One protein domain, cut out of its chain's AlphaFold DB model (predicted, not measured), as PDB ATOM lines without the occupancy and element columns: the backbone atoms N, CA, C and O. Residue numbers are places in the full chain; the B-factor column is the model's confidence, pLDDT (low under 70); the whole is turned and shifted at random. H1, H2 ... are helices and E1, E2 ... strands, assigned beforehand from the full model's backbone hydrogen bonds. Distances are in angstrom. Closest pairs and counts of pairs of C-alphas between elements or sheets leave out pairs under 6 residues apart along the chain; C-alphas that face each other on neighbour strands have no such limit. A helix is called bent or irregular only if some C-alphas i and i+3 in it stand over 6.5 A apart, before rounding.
ATOM      1  N   LEU A   3     174.974  94.717 198.181       72.25
ATOM      2  CA  LEU A   3     175.129  94.316 196.788       72.25
ATOM      3  C   LEU A   3     175.338  92.806 196.775       72.25
ATOM      4  O   LEU A   3     176.126  92.289 197.567       72.25
ATOM      5  N   SER A   4     174.609  92.099 195.925       75.06
ATOM      6  CA  SER A   4     174.800  90.670 195.684       75.06
ATOM      7  C   SER A   4     175.054  90.465 194.197       75.06
ATOM      8  O   SER A   4     174.399  91.078 193.358       75.06
ATOM      9  N   ILE A   5     176.077  89.676 193.902       73.12
ATOM     10  CA  ILE A   5     176.606  89.431 192.566       73.12
ATOM     11  C   ILE A   5     176.816  87.919 192.472       73.12
ATOM     12  O   ILE A   5     177.335  87.331 193.426       73.12
ATOM     13  N   ASP A   6     176.408  87.293 191.369       75.06
ATOM     14  CA  ASP A   6     176.722  85.882 191.121       75.06
ATOM     15  C   ASP A   6     178.256  85.656 191.041       75.06
ATOM     16  O   ASP A   6     179.029  86.557 190.715       75.06
ATOM     17  N   THR A   7     178.720  84.458 191.406       61.97
ATOM     18  CA  THR A   7     180.146  84.095 191.511       61.97
ATOM     19  C   THR A   7     180.875  83.827 190.181       61.97
ATOM     20  O   THR A   7     182.043  83.429 190.202       61.97
ATOM     21  N   GLY A   8     180.226  84.017 189.034       56.19
ATOM     22  CA  GLY A   8     180.819  83.895 187.704       56.19
ATOM     23  C   GLY A   8     181.931  84.923 187.411       56.19
ATOM     24  O   GLY A   8     182.015  85.972 188.049       56.19
ATOM     25  N   PRO A   9     182.814  84.653 186.423       54.38
ATOM     26  CA  PRO A   9     183.912  85.556 186.046       54.38
ATOM     27  C   PRO A   9     183.431  86.897 185.463       54.38
ATOM     28  O   PRO A   9     184.152  87.893 185.526       54.38
ATOM     29  N   LEU A  10     182.214  86.921 184.914       62.38
ATOM     30  CA  LEU A  10     181.419  88.111 184.629       62.38
ATOM     31  C   LEU A  10     180.034  87.839 185.215       62.38
ATOM     32  O   LEU A  10     179.455  86.814 184.863       62.38
ATOM     33  N   PRO A  11     179.519  88.691 186.109       71.75
ATOM     34  CA  PRO A  11     178.264  88.393 186.768       71.75
ATOM     35  C   PRO A  11     177.079  88.597 185.834       71.75
ATOM     36  O   PRO A  11     176.879  89.697 185.306       71.75
ATOM     37  N   SER A  12     176.282  87.545 185.665       81.38
ATOM     38  CA  SER A  12     175.070  87.594 184.846       81.38
ATOM     39  C   SER A  12     173.911  88.276 185.585       81.38
ATOM     40  O   SER A  12     173.103  88.968 184.957       81.38
ATOM     41  N   GLU A  13     173.866  88.150 186.917       85.38
ATOM     42  CA  GLU A  13     172.890  88.801 187.798       85.38
ATOM     43  C   GLU A  13     173.565  89.733 188.813       85.38
ATOM     44  O   GLU A  13     174.544  89.382 189.482       85.38
ATOM     45  N   VAL A  14     172.981  90.924 188.970       81.81
ATOM     46  CA  VAL A  14     173.311  91.851 190.053       81.81
ATOM     47  C   VAL A  14     172.040  92.269 190.790       81.81
ATOM     48  O   VAL A  14     171.117  92.806 190.182       81.81
ATOM     49  N   ALA A  15     172.012  92.083 192.109       81.31
ATOM     50  CA  ALA A  15     170.919  92.512 192.975       81.31
ATOM     51  C   ALA A  15     171.386  93.611 193.940       81.31
ATOM     52  O   ALA A  15     172.388  93.464 194.651       81.31
ATOM     53  N   ILE A  16     170.650  94.720 193.971       82.00
ATOM     54  CA  ILE A  16     170.927  95.888 194.806       82.00
ATOM     55  C   ILE A  16     169.804  96.045 195.827       82.00
ATOM     56  O   ILE A  16     168.664  96.331 195.464       82.00
ATOM     57  N   ASP A  17     170.157  95.945 197.105       83.50
ATOM     58  CA  ASP A  17     169.291  96.306 198.223       83.50
ATOM     59  C   ASP A  17     169.536  97.785 198.594       83.50
ATOM     60  O   ASP A  17     170.603  98.131 199.154       83.50
ATOM     61  N   PRO A  18     168.609  98.689 198.213       74.19
ATOM     62  CA  PRO A  18     168.755 100.110 198.461       74.19
ATOM     63  C   PRO A  18     168.668 100.390 199.969       74.19
ATOM     64  O   PRO A  18     167.944  99.721 200.703       74.19
ATOM     65  N   PRO A  19     169.398 101.394 200.481       69.38
ATOM     66  CA  PRO A  19     169.268 101.773 201.882       69.38
ATOM     67  C   PRO A  19     167.824 102.189 202.192       69.38
ATOM     68  O   PRO A  19     167.234 102.973 201.448       69.38
ATOM     69  N   LYS A  20     167.282 101.716 203.323       66.38
ATOM     70  CA  LYS A  20     165.999 102.211 203.836       66.38
ATOM     71  C   LYS A  20     166.110 103.731 204.040       66.38
ATOM     72  O   LYS A  20     167.082 104.165 204.672       66.38
ATOM     73  N   PRO A  21     165.178 104.541 203.505       59.06
ATOM     74  CA  PRO A  21     165.166 105.976 203.755       59.06
ATOM     75  C   PRO A  21     165.144 106.211 205.264       59.06
ATOM     76  O   PRO A  21     164.290 105.665 205.959       59.06
ATOM     77  N   ARG A  22     166.118 106.966 205.781       55.41
ATOM     78  CA  ARG A  22     166.140 107.325 207.207       55.41
ATOM     79  C   ARG A  22     165.049 108.347 207.533       55.41
ATOM     80  O   ARG A  22     164.503 108.270 208.622       55.41
ATOM     81  N   ASP A  23     164.694 109.188 206.554       48.97
ATOM     82  CA  ASP A  23     163.643 110.206 206.608       48.97
ATOM     83  C   ASP A  23     162.966 110.361 205.227       48.97
ATOM     84  O   ASP A  23     163.566 110.067 204.188       48.97
ATOM     85  N   ALA A  24     161.718 110.846 205.201       47.03
ATOM     86  CA  ALA A  24     160.898 110.993 203.987       47.03
ATOM     87  C   ALA A  24     161.469 111.979 202.940       47.03
ATOM     88  O   ALA A  24     161.094 111.930 201.770       47.03
ATOM     89  N   GLU A  25     162.399 112.856 203.330       44.56
ATOM     90  CA  GLU A  25     162.899 113.952 202.485       44.56
ATOM     91  C   GLU A  25     163.965 113.528 201.464       44.56
ATOM     92  O   GLU A  25     164.247 114.253 200.511       44.56
ATOM     93  N   THR A  26     164.547 112.331 201.594       51.41
ATOM     94  CA  THR A  26     165.597 111.857 200.673       51.41
ATOM     95  C   THR A  26     165.039 111.131 199.443       51.41
ATOM     96  O   THR A  26     165.787 110.425 198.782       51.41
ATOM     97  N   GLY A  27     163.744 111.256 199.133       46.12
ATOM     98  CA  GLY A  27     163.021 110.352 198.229       46.12
ATOM     99  C   GLY A  27     163.282 110.482 196.722       46.12
ATOM    100  O   GLY A  27     163.071 109.507 196.006       46.12
ATOM    101  N   LEU A  28     163.779 111.630 196.235       45.00
ATOM    102  CA  LEU A  28     163.944 111.892 194.788       45.00
ATOM    103  C   LEU A  28     165.402 111.842 194.280       45.00
ATOM    104  O   LEU A  28     165.660 111.406 193.159       45.00
ATOM    105  N   ALA A  29     166.374 112.184 195.133       50.69
ATOM    106  CA  ALA A  29     167.799 111.899 194.918       50.69
ATOM    107  C   ALA A  29     168.185 110.404 194.688       50.69
ATOM    108  O   ALA A  29     169.215 110.171 194.049       50.69
ATOM    109  N   PRO A  30     167.423 109.373 195.131       66.50
ATOM    110  CA  PRO A  30     167.786 107.969 194.966       66.50
ATOM    111  C   PRO A  30     167.694 107.493 193.521       66.50
ATOM    112  O   PRO A  30     168.528 106.694 193.112       66.50
ATOM    113  N   LEU A  31     166.719 107.971 192.736       70.50
ATOM    114  CA  LEU A  31     166.451 107.416 191.403       70.50
ATOM    115  C   LEU A  31     167.629 107.644 190.449       70.50
ATOM    116  O   LEU A  31     168.141 106.693 189.864       70.50
ATOM    117  N   ALA A  32     168.102 108.889 190.338       78.44
ATOM    118  CA  ALA A  32     169.231 109.237 189.473       78.44
ATOM    119  C   ALA A  32     170.548 108.605 189.958       78.44
ATOM    120  O   ALA A  32     171.359 108.157 189.147       78.44
ATOM    121  N   ALA A  33     170.754 108.523 191.278       81.19
ATOM    122  CA  ALA A  33     171.929 107.874 191.854       81.19
ATOM    123  C   ALA A  33     171.947 106.365 191.555       81.19
ATOM    124  O   ALA A  33     172.959 105.839 191.089       81.19
ATOM    125  N   ILE A  34     170.818 105.679 191.760       80.81
ATOM    126  CA  ILE A  34     170.658 104.252 191.453       80.81
ATOM    127  C   ILE A  34     170.803 104.018 189.948       80.81
ATOM    128  O   ILE A  34     171.546 103.125 189.550       80.81
ATOM    129  N   GLN A  35     170.191 104.849 189.100       84.38
ATOM    130  CA  GLN A  35     170.363 104.774 187.647       84.38
ATOM    131  C   GLN A  35     171.840 104.881 187.242       84.38
ATOM    132  O   GLN A  35     172.295 104.130 186.377       84.38
ATOM    133  N   GLY A  36     172.598 105.791 187.862       87.06
ATOM    134  CA  GLY A  36     174.036 105.930 187.634       87.06
ATOM    135  C   GLY A  36     174.812 104.659 187.991       87.06
ATOM    136  O   GLY A  36     175.648 104.213 187.206       87.06
ATOM    137  N   ILE A  37     174.485 104.031 189.125       87.56
ATOM    138  CA  ILE A  37     175.081 102.755 189.553       87.56
ATOM    139  C   ILE A  37     174.735 101.633 188.568       87.56
ATOM    140  O   ILE A  37     175.629 100.920 188.118       87.56
ATOM    141  N   VAL A  38     173.461 101.497 188.186       87.75
ATOM    142  CA  VAL A  38     173.019 100.490 187.210       87.75
ATOM    143  C   VAL A  38     173.720 100.702 185.867       87.75
ATOM    144  O   VAL A  38     174.233  99.752 185.287       87.75
ATOM    145  N   SER A  39     173.830 101.946 185.396       87.94
ATOM    146  CA  SER A  39     174.509 102.263 184.133       87.94
ATOM    147  C   SER A  39     175.996 101.901 184.171       87.94
ATOM    148  O   SER A  39     176.525 101.377 183.190       87.94
ATOM    149  N   LEU A  40     176.669 102.133 185.304       88.75
ATOM    150  CA  LEU A  40     178.059 101.723 185.506       88.75
ATOM    151  C   LEU A  40     178.199 100.196 185.458       88.75
ATOM    152  O   LEU A  40     179.035  99.692 184.715       88.75
ATOM    153  N   LEU A  41     177.344  99.464 186.178       88.31
ATOM    154  CA  LEU A  41     177.336  97.997 186.166       88.31
ATOM    155  C   LEU A  41     177.112  97.443 184.756       88.31
ATOM    156  O   LEU A  41     177.827  96.540 184.331       88.31
ATOM    157  N   VAL A  42     176.174  98.027 184.007       88.25
ATOM    158  CA  VAL A  42     175.898  97.646 182.617       88.25
ATOM    159  C   VAL A  42     177.108  97.883 181.718       88.25
ATOM    160  O   VAL A  42     177.451  97.019 180.911       88.25
ATOM    161  N   ALA A  43     177.782  99.023 181.871       87.25
ATOM    162  CA  ALA A  43     178.971  99.349 181.089       87.25
ATOM    163  C   ALA A  43     180.176  98.452 181.423       87.25
ATOM    164  O   ALA A  43     180.991  98.187 180.539       87.25
ATOM    165  N   THR A  44     180.299  98.005 182.675       87.31
ATOM    166  CA  THR A  44     181.434  97.201 183.150       87.31
ATOM    167  C   THR A  44     181.246  95.705 182.912       87.31
ATOM    168  O   THR A  44     182.191  95.049 182.479       87.31
ATOM    169  N   TYR A  45     180.054  95.169 183.180       86.69
ATOM    170  CA  TYR A  45     179.826  93.721 183.255       86.69
ATOM    171  C   TYR A  45     178.881  93.174 182.189       86.69
ATOM    172  O   TYR A  45     178.847  91.964 181.994       86.69
ATOM    173  N   THR A  46     178.132  94.033 181.484       88.19
ATOM    174  CA  THR A  46     177.085  93.607 180.535       88.19
ATOM    175  C   THR A  46     176.161  92.519 181.118       88.19
ATOM    176  O   THR A  46     176.019  91.462 180.506       88.19
ATOM    177  N   PRO A  47     175.566  92.746 182.306       90.62
ATOM    178  CA  PRO A  47     174.767  91.738 182.987       90.62
ATOM    179  C   PRO A  47     173.489  91.439 182.193       90.62
ATOM    180  O   PRO A  47     172.952  92.311 181.499       90.62
ATOM    181  N   ALA A  48     172.968  90.223 182.339       91.44
ATOM    182  CA  ALA A  48     171.679  89.840 181.770       91.44
ATOM    183  C   ALA A  48     170.512  90.492 182.528       91.44
ATOM    184  O   ALA A  48     169.454  90.741 181.949       91.44
ATOM    185  N   VAL A  49     170.707  90.785 183.818       93.62
ATOM    186  CA  VAL A  49     169.707  91.432 184.668       93.62
ATOM    187  C   VAL A  49     170.358  92.244 185.791       93.62
ATOM    188  O   VAL A  49     171.369  91.842 186.370       93.62
ATOM    189  N   VAL A  50     169.759  93.391 186.125       94.06
ATOM    190  CA  VAL A  50     170.040  94.094 187.390       94.06
ATOM    191  C   VAL A  50     168.727  94.362 188.107       94.06
ATOM    192  O   VAL A  50     167.880  95.072 187.568       94.06
ATOM    193  N   SER A  51     168.559  93.818 189.308       92.62
ATOM    194  CA  SER A  51     167.390  94.055 190.155       92.62
ATOM    195  C   SER A  51     167.724  95.053 191.264       92.62
ATOM    196  O   SER A  51     168.800  95.016 191.864       92.62
ATOM    197  N   VAL A  52     166.809  95.980 191.534       92.62
ATOM    198  CA  VAL A  52     166.916  96.944 192.632       92.62
ATOM    199  C   VAL A  52     165.640  96.883 193.448       92.62
ATOM    200  O   VAL A  52     164.583  97.337 193.011       92.62
ATOM    201  N   ALA A  53     165.727  96.321 194.644       90.88
ATOM    202  CA  ALA A  53     164.585  96.153 195.530       90.88
ATOM    203  C   ALA A  53     165.066  95.927 196.966       90.88
ATOM    204  O   ALA A  53     166.135  95.340 197.145       90.88
ATOM    205  N   PRO A  54     164.286  96.327 197.987       89.38
ATOM    206  CA  PRO A  54     164.504  95.837 199.342       89.38
ATOM    207  C   PRO A  54     164.553  94.308 199.342       89.38
ATOM    208  O   PRO A  54     163.753  93.674 198.652       89.38
ATOM    209  N   ILE A  55     165.468  93.708 200.103       85.50
ATOM    210  CA  ILE A  55     165.637  92.245 200.112       85.50
ATOM    211  C   ILE A  55     164.347  91.507 200.509       85.50
ATOM    212  O   ILE A  55     164.084  90.403 200.045       85.50
ATOM    213  N   GLU A  56     163.501  92.149 201.311       89.00
ATOM    214  CA  GLU A  56     162.200  91.633 201.735       89.00
ATOM    215  C   GLU A  56     161.196  91.505 200.572       89.00
ATOM    216  O   GLU A  56     160.209  90.778 200.677       89.00
ATOM    217  N   TYR A  57     161.435  92.176 199.441       91.75
ATOM    218  CA  TYR A  57     160.583  92.071 198.255       91.75
ATOM    219  C   TYR A  57     160.678  90.696 197.584       91.75
ATOM    220  O   TYR A  57     159.741  90.286 196.902       91.75
ATOM    221  N   PHE A  58     161.772  89.952 197.781       88.50
ATOM    222  CA  PHE A  58     161.952  88.641 197.147       88.50
ATOM    223  C   PHE A  58     160.861  87.631 197.528       88.50
ATOM    224  O   PHE A  58     160.563  86.754 196.726       88.50
ATOM    225  N   GLU A  59     160.218  87.783 198.689       92.12
ATOM    226  CA  GLU A  59     159.072  86.959 199.113       92.12
ATOM    227  C   GLU A  59     157.717  87.460 198.567       92.12
ATOM    228  O   GLU A  59     156.669  86.891 198.874       92.12
ATOM    229  N   LYS A  60     157.705  88.572 197.819       93.75
ATOM    230  CA  LYS A  60     156.496  89.257 197.319       93.75
ATOM    231  C   LYS A  60     156.347  89.246 195.798       93.75
ATOM    232  O   LYS A  60     155.272  89.612 195.314       93.75
ATOM    233  N   LYS A  61     157.396  88.853 195.072       93.25
ATOM    234  CA  LYS A  61     157.384  88.725 193.609       93.25
ATOM    235  C   LYS A  61     156.391  87.654 193.150       93.25
ATOM    236  O   LYS A  61     156.035  86.752 193.903       93.25
ATOM    237  N   VAL A  62     155.954  87.748 191.900       96.31
ATOM    238  CA  VAL A  62     154.956  86.837 191.317       96.31
ATOM    239  C   VAL A  62     155.560  85.486 190.936       96.31
ATOM    240  O   VAL A  62     154.876  84.466 191.005       96.31
ATOM    241  N   PHE A  63     156.827  85.476 190.517       95.00
ATOM    242  CA  PHE A  63     157.492  84.301 189.957       95.00
ATOM    243  C   PHE A  63     158.768  83.967 190.732       95.00
ATOM    244  O   PHE A  63     159.738  84.730 190.723       95.00
ATOM    245  N   ASP A  64     158.793  82.801 191.372       92.31
ATOM    246  CA  ASP A  64     159.945  82.344 192.157       92.31
ATOM    247  C   ASP A  64     161.173  82.056 191.288       92.31
ATOM    248  O   ASP A  64     162.304  82.325 191.701       92.31
ATOM    249  N   ASP A  65     160.949  81.607 190.056       94.06
ATOM    250  CA  ASP A  65     161.964  81.214 189.079       94.06
ATOM    251  C   ASP A  65     162.471  82.369 188.196       94.06
ATOM    252  O   ASP A  65     163.325  82.142 187.336       94.06
ATOM    253  N   LYS A  66     161.968  83.597 188.388       94.06
ATOM    254  CA  LYS A  66     162.338  84.778 187.587       94.06
ATOM    255  C   LYS A  66     162.753  85.973 188.455       94.06
ATOM    256  O   LYS A  66     162.356  86.047 189.626       94.06
ATOM    257  N   PRO A  67     163.514  86.931 187.892       94.00
ATOM    258  CA  PRO A  67     163.829  88.186 188.564       94.00
ATOM    259  C   PRO A  67     162.571  88.988 188.907       94.00
ATOM    260  O   PRO A  67     161.696  89.180 188.066       94.00
ATOM    261  N   GLY A  68     162.500  89.491 190.139       93.69
ATOM    262  CA  GLY A  68     161.456  90.431 190.547       93.69
ATOM    263  C   GLY A  68     161.762  91.852 190.074       93.69
ATOM    264  O   GLY A  68     162.925  92.257 190.022       93.69
ATOM    265  N   VAL A  69     160.724  92.629 189.762       96.12
ATOM    266  CA  VAL A  69     160.882  94.033 189.357       96.12
ATOM    267  C   VAL A  69     161.239  94.908 190.553       96.12
ATOM    268  O   VAL A  69     162.133  95.747 190.455       96.12
ATOM    269  N   GLY A  70     160.544  94.722 191.681       94.38
ATOM    270  CA  GLY A  70     160.746  95.516 192.892       94.38
ATOM    271  C   GLY A  70     160.667  97.011 192.608       94.38
ATOM    272  O   GLY A  70     159.668  97.478 192.062       94.38
ATOM    273  N   TRP A  71     161.716  97.767 192.947       94.50
ATOM    274  CA  TRP A  71     161.792  99.189 192.602       94.50
ATOM    275  C   TRP A  71     162.201  99.402 191.143       94.50
ATOM    276  O   TRP A  71     161.540 100.144 190.409       94.50
ATOM    277  N   MET A  72     163.297  98.766 190.726       95.00
ATOM    278  CA  MET A  72     163.814  98.865 189.367       95.00
ATOM    279  C   MET A  72     164.330  97.530 188.856       95.00
ATOM    280  O   MET A  72     164.974  96.780 189.586       95.00
ATOM    281  N   LEU A  73     164.158  97.314 187.555       96.25
ATOM    282  CA  LEU A  73     164.716  96.176 186.839       96.25
ATOM    283  C   LEU A  73     165.370  96.636 185.543       96.25
ATOM    284  O   LEU A  73     164.718  97.242 184.696       96.25
ATOM    285  N   TYR A  74     166.645  96.328 185.363       96.25
ATOM    286  CA  TYR A  74     167.317  96.453 184.077       96.25
ATOM    287  C   TYR A  74     167.212  95.152 183.289       96.25
ATOM    288  O   TYR A  74     167.509  94.082 183.824       96.25
ATOM    289  N   LEU A  75     166.889  95.272 182.001       96.50
ATOM    290  CA  LEU A  75     167.014  94.200 181.017       96.50
ATOM    291  C   LEU A  75     167.780  94.703 179.779       96.50
ATOM    292  O   LEU A  75     167.536  95.835 179.340       96.50
ATOM    293  N   PRO A  76     168.640  93.878 179.148       94.94
ATOM    294  CA  PRO A  76     169.377  94.209 177.925       94.94
ATOM    295  C   PRO A  76     168.482  94.116 176.672       94.94
ATOM    296  O   PRO A  76     168.826  93.509 175.659       94.94
ATOM    297  N   LYS A  77     167.277  94.688 176.757       94.31
ATOM    298  CA  LYS A  77     166.255  94.725 175.709       94.31
ATOM    299  C   LYS A  77     165.700  96.145 175.608       94.31
ATOM    300  O   LYS A  77     165.580  96.843 176.613       94.31
ATOM    301  N   VAL A  78     165.338  96.572 174.400       94.62
ATOM    302  CA  VAL A  78     164.623  97.841 174.196       94.62
ATOM    303  C   VAL A  78     163.149  97.614 174.517       94.62
ATOM    304  O   VAL A  78     162.441  96.964 173.752       94.62
ATOM    305  N   ILE A  79     162.709  98.136 175.658       95.88
ATOM    306  CA  ILE A  79     161.326  98.027 176.139       95.88
ATOM    307  C   ILE A  79     160.648  99.393 176.051       95.88
ATOM    308  O   ILE A  79     161.228 100.407 176.450       95.88
ATOM    309  N   THR A  80     159.426  99.411 175.523       95.62
ATOM    310  CA  THR A  80     158.640 100.628 175.273       95.62
ATOM    311  C   THR A  80     157.428 100.741 176.199       95.62
ATOM    312  O   THR A  80     156.927  99.741 176.714       95.62
ATOM    313  N   GLN A  81     156.896 101.960 176.364       95.62
ATOM    314  CA  GLN A  81     155.718 102.202 177.214       95.62
ATOM    315  C   GLN A  81     154.467 101.477 176.697       95.62
ATOM    316  O   GLN A  81     153.575 101.161 177.473       95.62
ATOM    317  N   GLN A  82     154.394 101.192 175.393       96.00
ATOM    318  CA  GLN A  82     153.293 100.415 174.818       96.00
ATOM    319  C   GLN A  82     153.339  98.947 175.255       96.00
ATOM    320  O   GLN A  82     152.292  98.349 175.475       96.00
ATOM    321  N   GLN A  83     154.542  98.385 175.402       96.56
ATOM    322  CA  GLN A  83     154.728  97.020 175.889       96.56
ATOM    323  C   GLN A  83     154.475  96.931 177.392       96.56
ATOM    324  O   GLN A  83     153.872  95.972 177.855       96.56
ATOM    325  N   VAL A  84     154.916  97.921 178.168       97.12
ATOM    326  CA  VAL A  84     154.776  97.908 179.632       97.12
ATOM    327  C   VAL A  84     154.108  99.197 180.111       97.12
ATOM    328  O   VAL A  84     154.769 100.055 180.698       97.12
ATOM    329  N   PRO A  85     152.795  99.368 179.867       97.00
ATOM    330  CA  PRO A  85     152.078 100.577 180.267       97.00
ATOM    331  C   PRO A  85     151.997 100.743 181.788       97.00
ATOM    332  O   PRO A  85     151.789 101.852 182.272       97.00
ATOM    333  N   GLU A  86     152.167  99.660 182.550       96.50
ATOM    334  CA  GLU A  86     152.189  99.671 184.010       96.50
ATOM    335  C   GLU A  86     153.486 100.261 184.591       96.50
ATOM    336  O   GLU A  86     153.498 100.649 185.760       96.50
ATOM    337  N   ALA A  87     154.564 100.367 183.808       96.38
ATOM    338  CA  ALA A  87     155.800 100.999 184.258       96.38
ATOM    339  C   ALA A  87     155.594 102.506 184.459       96.38
ATOM    340  O   ALA A  87     155.012 103.184 183.610       96.38
ATOM    341  N   ARG A  88     156.091 103.041 185.579       95.25
ATOM    342  CA  ARG A  88     156.019 104.482 185.891       95.25
ATOM    343  C   ARG A  88     157.070 105.273 185.128       95.25
ATOM    344  O   ARG A  88     156.829 106.415 184.754       95.25
ATOM    345  N   ALA A  89     158.211 104.646 184.864       95.06
ATOM    346  CA  ALA A  89     159.198 105.151 183.928       95.06
ATOM    347  C   ALA A  89     159.920 103.996 183.227       95.06
ATOM    348  O   ALA A  89     160.112 102.917 183.791       95.06
ATOM    349  N   LEU A  90     160.357 104.268 182.000       95.69
ATOM    350  CA  LEU A  90     161.247 103.417 181.222       95.69
ATOM    351  C   LEU A  90     162.456 104.255 180.826       95.69
ATOM    352  O   LEU A  90     162.344 105.196 180.041       95.69
ATOM    353  N   ILE A  91     163.607 103.934 181.407       93.62
ATOM    354  CA  ILE A  91     164.826 104.719 181.245       93.62
ATOM    355  C   ILE A  91     165.768 103.958 180.306       93.62
ATOM    356  O   ILE A  91     166.219 102.863 180.653       93.62
ATOM    357  N   PRO A  92     166.084 104.492 179.115       93.25
ATOM    358  CA  PRO A  92     167.013 103.842 178.202       93.25
ATOM    359  C   PRO A  92     168.434 103.873 178.780       93.25
ATOM    360  O   PRO A  92     168.904 104.917 179.236       93.25
ATOM    361  N   VAL A  93     169.137 102.741 178.722       90.56
ATOM    362  CA  VAL A  93     170.550 102.653 179.120       90.56
ATOM    363  C   VAL A  93     171.413 102.588 177.863       90.56
ATOM    364  O   VAL A  93     171.346 101.597 177.127       90.56
ATOM    365  N   PRO A  94     172.208 103.629 177.568       83.94
ATOM    366  CA  PRO A  94     173.157 103.594 176.471       83.94
ATOM    367  C   PRO A  94     174.443 102.868 176.882       83.94
ATOM    368  O   PRO A  94     175.011 103.140 177.936       83.94
ATOM    369  N   ALA A  95     174.978 102.028 175.998       73.31
ATOM    370  CA  ALA A  95     176.373 101.611 176.054       73.31
ATOM    371  C   ALA A  95     176.998 101.703 174.657       73.31
ATOM    372  O   ALA A  95     176.382 101.366 173.647       73.31
ATOM    373  N   LYS A  96     178.237 102.204 174.589       70.81
ATOM    374  CA  LYS A  96     178.991 102.379 173.331       70.81
ATOM    375  C   LYS A  96     178.216 103.155 172.241       70.81
ATOM    376  O   LYS A  96     178.332 102.853 171.057       70.81
ATOM    377  N   GLY A  97     177.415 104.150 172.635       72.50
ATOM    378  CA  GLY A  97     176.680 105.023 171.707       72.50
ATOM    379  C   GLY A  97     175.383 104.444 171.130       72.50
ATOM    380  O   GLY A  97     174.786 105.072 170.260       72.50
ATOM    381  N   LYS A  98     174.920 103.278 171.603       80.19
ATOM    382  CA  LYS A  98     173.601 102.710 171.273       80.19
ATOM    383  C   LYS A  98     172.859 102.331 172.550       80.19
ATOM    384  O   LYS A  98     173.491 102.024 173.557       80.19
ATOM    385  N   GLN A  99     171.528 102.348 172.522       84.19
ATOM    386  CA  GLN A  99     170.737 101.810 173.628       84.19
ATOM    387  C   GLN A  99     170.963 100.297 173.709       84.19
ATOM    388  O   GLN A  99     170.712  99.587 172.736       84.19
ATOM    389  N   THR A 100     171.456  99.820 174.850       87.50
ATOM    390  CA  THR A 100     171.725  98.397 175.101       87.50
ATOM    391  C   THR A 100     170.707  97.754 176.022       87.50
ATOM    392  O   THR A 100     170.629  96.535 176.075       87.50
ATOM    393  N   GLY A 101     169.898  98.549 176.717       93.88
ATOM    394  CA  GLY A 101     168.785  98.033 177.493       93.88
ATOM    395  C   GLY A 101     167.864  99.123 178.007       93.88
ATOM    396  O   GLY A 101     167.972 100.294 177.619       93.88
ATOM    397  N   THR A 102     166.971  98.727 178.901       96.38
ATOM    398  CA  THR A 102     165.993  99.606 179.536       96.38
ATOM    399  C   THR A 102     165.937  99.291 181.029       96.38
ATOM    400  O   THR A 102     165.860  98.126 181.412       96.38
ATOM    401  N   ILE A 103     165.965 100.328 181.869       95.81
ATOM    402  CA  ILE A 103     165.588 100.241 183.284       95.81
ATOM    403  C   ILE A 103     164.089 100.500 183.375       95.81
ATOM    404  O   ILE A 103     163.602 101.557 182.972       95.81
ATOM    405  N   ILE A 104     163.367  99.531 183.909       97.12
ATOM    406  CA  ILE A 104     161.937  99.587 184.173       97.12
ATOM    407  C   ILE A 104     161.754 100.003 185.627       97.12
ATOM    408  O   ILE A 104     162.317  99.366 186.514       97.12
ATOM    409  N   VAL A 105     160.988 101.064 185.874       95.81
ATOM    410  CA  VAL A 105     160.775 101.624 187.216       95.81
ATOM    411  C   VAL A 105     159.312 101.463 187.618       95.81
ATOM    412  O   VAL A 105     158.410 101.893 186.891       95.81
ATOM    413  N   SER A 106     159.070 100.865 188.785       95.94
ATOM    414  CA  SER A 106     157.720 100.670 189.329       95.94
ATOM    415  C   SER A 106     157.181 101.904 190.059       95.94
ATOM    416  O   SER A 106     156.000 102.211 189.938       95.94
ATOM    417  N   VAL A 107     158.039 102.638 190.775       93.06
ATOM    418  CA  VAL A 107     157.670 103.791 191.616       93.06
ATOM    419  C   VAL A 107     158.659 104.937 191.395       93.06
ATOM    420  O   VAL A 107     159.873 104.733 191.449       93.06
ATOM    421  N   THR A 108     158.147 106.143 191.141       89.62
ATOM    422  CA  THR A 108     158.958 107.342 190.829       89.62
ATOM    423  C   THR A 108     158.710 108.521 191.768       89.62
ATOM    424  O   THR A 108     159.504 109.455 191.805       89.62
ATOM    425  N   ASP A 109     157.597 108.509 192.488       83.75
ATOM    426  CA  ASP A 109     157.120 109.566 193.380       83.75
ATOM    427  C   ASP A 109     157.596 109.394 194.831       83.75
ATOM    428  O   ASP A 109     157.631 110.363 195.587       83.75
ATOM    429  N   ALA A 110     158.024 108.186 195.204       84.00
ATOM    430  CA  ALA A 110     158.588 107.875 196.512       84.00
ATOM    431  C   ALA A 110     159.597 106.711 196.437       84.00
ATOM    432  O   ALA A 110     159.641 105.976 195.444       84.00
ATOM    433  N   PRO A 111     160.401 106.489 197.492       84.69
ATOM    434  CA  PRO A 111     161.136 105.244 197.651       84.69
ATOM    435  C   PRO A 111     160.206 104.031 197.644       84.69
ATOM    436  O   PRO A 111     159.147 104.036 198.279       84.69
ATOM    437  N   PHE A 112     160.622 102.965 196.961       89.25
ATOM    438  CA  PHE A 112     159.884 101.708 196.992       89.25
ATOM    439  C   PHE A 112     159.833 101.145 198.416       89.25
ATOM    440  O   PHE A 112     160.814 101.193 199.159       89.25
ATOM    441  N   SER A 113     158.684 100.581 198.785       90.19
ATOM    442  CA  SER A 113     158.436 100.038 200.118       90.19
ATOM    443  C   SER A 113     157.640  98.752 199.986       90.19
ATOM    444  O   SER A 113     156.589  98.743 199.349       90.19
ATOM    445  N   VAL A 114     158.140  97.684 200.606       90.38
ATOM    446  CA  VAL A 114     157.466  96.378 200.660       90.38
ATOM    447  C   VAL A 114     156.208  96.405 201.528       90.38
ATOM    448  O   VAL A 114     155.309  95.593 201.325       90.38
ATOM    449  N   ASP A 115     156.130  97.362 202.454       91.81
ATOM    450  CA  ASP A 115     154.984  97.556 203.343       91.81
ATOM    451  C   ASP A 115     153.866  98.363 202.668       91.81
ATOM    452  O   ASP A 115     152.735  98.375 203.153       91.81
ATOM    453  N   ASN A 116     154.159  99.031 201.543       93.81
ATOM    454  CA  ASN A 116     153.137  99.682 200.734       93.81
ATOM    455  C   ASN A 116     152.567  98.677 199.712       93.81
ATOM    456  O   ASN A 116     153.240  98.363 198.723       93.81
ATOM    457  N   PRO A 117     151.318  98.198 199.885       94.19
ATOM    458  CA  PRO A 117     150.732  97.212 198.982       94.19
ATOM    459  C   PRO A 117     150.569  97.737 197.552       94.19
ATOM    460  O   PRO A 117     150.585  96.941 196.616       94.19
ATOM    461  N   GLU A 118     150.448  99.054 197.352       95.88
ATOM    462  CA  GLU A 118     150.371  99.639 196.013       95.88
ATOM    463  C   GLU A 118     151.704  99.508 195.268       95.88
ATOM    464  O   GLU A 118     151.717  99.107 194.103       95.88
ATOM    465  N   HIS A 119     152.829  99.760 195.946       95.38
ATOM    466  CA  HIS A 119     154.164  99.613 195.357       95.38
ATOM    467  C   HIS A 119     154.396  98.164 194.906       95.38
ATOM    468  O   HIS A 119     154.776  97.921 193.758       95.38
ATOM    469  N   VAL A 120     154.084  97.199 195.780       97.00
ATOM    470  CA  VAL A 120     154.176  95.764 195.473       97.00
ATOM    471  C   VAL A 120     153.241  95.385 194.323       97.00
ATOM    472  O   VAL A 120     153.662  94.720 193.380       97.00
ATOM    473  N   ALA A 121     151.987  95.842 194.342       97.56
ATOM    474  CA  ALA A 121     151.019  95.522 193.297       97.56
ATOM    475  C   ALA A 121     151.440  96.050 191.916       97.56
ATOM    476  O   ALA A 121     151.235  95.371 190.910       97.56
ATOM    477  N   ILE A 122     152.033  97.245 191.843       97.69
ATOM    478  CA  ILE A 122     152.542  97.803 190.584       97.69
ATOM    479  C   ILE A 122     153.707  96.965 190.059       97.69
ATOM    480  O   ILE A 122     153.695  96.591 188.887       97.69
ATOM    481  N   ALA A 123     154.681  96.643 190.914       97.62
ATOM    482  CA  ALA A 123     155.822  95.820 190.528       97.62
ATOM    483  C   ALA A 123     155.374  94.432 190.033       97.62
ATOM    484  O   ALA A 123     155.745  94.028 188.932       97.62
ATOM    485  N   ASN A 124     154.452  93.781 190.744       98.06
ATOM    486  CA  ASN A 124     153.876  92.494 190.347       98.06
ATOM    487  C   ASN A 124     153.125  92.566 189.007       98.06
ATOM    488  O   ASN A 124     153.227  91.666 188.176       98.06
ATOM    489  N   ARG A 125     152.387  93.653 188.743       98.31
ATOM    490  CA  ARG A 125     151.723  93.855 187.444       98.31
ATOM    491  C   ARG A 125     152.724  94.005 186.299       98.31
ATOM    492  O   ARG A 125     152.467  93.493 185.211       98.31
ATOM    493  N   ILE A 126     153.846  94.681 186.541       98.31
ATOM    494  CA  ILE A 126     154.937  94.791 185.566       98.31
ATOM    495  C   ILE A 126     155.558  93.410 185.315       98.31
ATOM    496  O   ILE A 126     155.750  93.047 184.160       98.31
ATOM    497  N   GLU A 127     155.816  92.616 186.359       97.81
ATOM    498  CA  GLU A 127     156.346  91.249 186.228       97.81
ATOM    499  C   GLU A 127     155.451  90.379 185.340       97.81
ATOM    500  O   GLU A 127     155.925  89.789 184.369       97.81
ATOM    501  N   ILE A 128     154.141  90.365 185.614       98.00
ATOM    502  CA  ILE A 128     153.154  89.633 184.804       98.00
ATOM    503  C   ILE A 128     153.195  90.110 183.348       98.00
ATOM    504  O   ILE A 128     153.245  89.288 182.435       98.00
ATOM    505  N   ARG A 129     153.221  91.430 183.120       97.75
ATOM    506  CA  ARG A 129     153.254  92.019 181.773       97.75
ATOM    507  C   ARG A 129     154.514  91.646 180.993       97.75
ATOM    508  O   ARG A 129     154.439  91.455 179.779       97.75
ATOM    509  N   LEU A 130     155.663  91.590 181.661       97.56
ATOM    510  CA  LEU A 130     156.926  91.210 181.034       97.56
ATOM    511  C   LEU A 130     156.935  89.722 180.670       97.56
ATOM    512  O   LEU A 130     157.407  89.379 179.591       97.56
ATOM    513  N   VAL A 131     156.398  88.854 181.529       96.81
ATOM    514  CA  VAL A 131     156.293  87.411 181.253       96.81
ATOM    515  C   VAL A 131     155.319  87.121 180.111       96.81
ATOM    516  O   VAL A 131     155.654  86.349 179.222       96.81
ATOM    517  N   ASP A 132     154.160  87.784 180.080       97.00
ATOM    518  CA  ASP A 132     153.151  87.654 179.011       97.00
ATOM    519  C   ASP A 132     153.719  87.959 177.608       97.00
ATOM    520  O   ASP A 132     153.239  87.452 176.598       97.00
ATOM    521  N   GLN A 133     154.784  88.763 177.546       95.62
ATOM    522  CA  GLN A 133     155.479  89.146 176.313       95.62
ATOM    523  C   GLN A 133     156.843  88.467 176.130       95.62
ATOM    524  O   GLN A 133     157.606  88.886 175.258       95.62
ATOM    525  N   ASP A 134     157.180  87.471 176.952       94.81
ATOM    526  CA  ASP A 134     158.469  86.764 176.908       94.81
ATOM    527  C   ASP A 134     159.695  87.704 177.056       94.81
ATOM    528  O   ASP A 134     160.794  87.519 176.517       94.81
ATOM    529  N   LEU A 135     159.506  88.802 177.793       95.06
ATOM    530  CA  LEU A 135     160.541  89.803 178.037       95.06
ATOM    531  C   LEU A 135     161.390  89.465 179.263       95.06
ATOM    532  O   LEU A 135     162.575  89.812 179.258       95.06
ATOM    533  N   LEU A 136     160.825  88.771 180.258       95.25
ATOM    534  CA  LEU A 136     161.487  88.428 181.519       95.25
ATOM    535  C   LEU A 136     162.098  87.010 181.476       95.25
ATOM    536  O   LEU A 136     161.337  86.043 181.432       95.25
TER     537      LEU A 136
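This is residues 3 to 136 of the 142 residues of the protein "Imm52 domain-containing protein" of Burkholderia pseudomallei 406e (UniProt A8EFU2). A twisted sheet of six strands curls round one long helix, H1, which fills the hollow of the sheet. A second long helix, H3, lies beyond E4 and E6 with the sheet between it and H1, and only grazes the sheet, as does the short helix H2. The printed part has 134 residues with three named helices and six named strands, in the order E1 E2 H1 E3 H2 E4 E5 E6 H3; the class is mixed, helices and strands. The sheet runs E1 E2 E3 E4 E6 E5 and is mixed, with E2 and E3 parallel and the other neighbours antiparallel. The whole is compact and rounded, with a radius of gyration of the C-alphas of 13.9 A and spans of 36 by 32 by 28 A.

The sheet holds E1, residues 3 to 5, from C-alpha 3 at (175.129, 94.316, 196.788); E2, residues 13 to 17, 13.3 A; E3, residues 49 to 52; E4, residues 72 to 75; E6, residues 98 to 105, 20.5 A; and E5, residues 89 to 95, 19.2 A. H1 is residues 29 to 45, 24.7 A, and is neither bent nor irregular, but only just: C-alphas 29 and 32 are 6.2 A apart. H2 is residues 55 to 59, and H3 is residues 117 to 132, 22.3 A, ending with C-alpha 132 at (153.151, 87.654, 179.011).

E3 and E4 are antiparallel at 174 degrees, with N 52 and O 72 2.8 A apart, within hydrogen-bond range. E2 is parallel to E3, with N 16 and O 51 at 2.8 A; E2, H1 and E3 form a strand-helix-strand unit, two parallel neighbour strands with a helix between, and its crossover is right-handed. The hairpin of E1 and E2 has N 4 and O 15 at 2.9 A. E4 and E6 are antiparallel, with N 104 and O 73 at 2.8 A. E6 and the edge strand E5 form a hairpin, with N 91 and O 103 at 2.8 A. H1 is on the sheet, making two layers, a helix on one face of a sheet; its closest C-alphas to E5 are those of Ala 43 and Ala 95, 6.1 A. H3 grazes the sheet with residues 122 to 127, and H1 and H3 are apart. H2 only just is on the sheet, with 5 pairs of C-alphas within 10 A, and grazes it with residues 55 to 57; H2 and H3 are close but not clearly touching, with the C-alphas of Tyr 57 and Val 120 closest at 7.9 A. In H3 every O i to N i+4 pair is within hydrogen-bond range, in H1 12 of 13, and in H2 0 of 1, with 1 of 2 O i to N i+3 pairs.

The two C-alphas farthest apart are those of Gly 97 and Asp 115, 39.1 A. The printed part has no cut. The links E2 to H1, H2 to E4, E4 to E5 and E6 to H3 are long. The mean pLDDT of the printed part is 86.2; residues 7 to 10 and 19 to 30 are under 70.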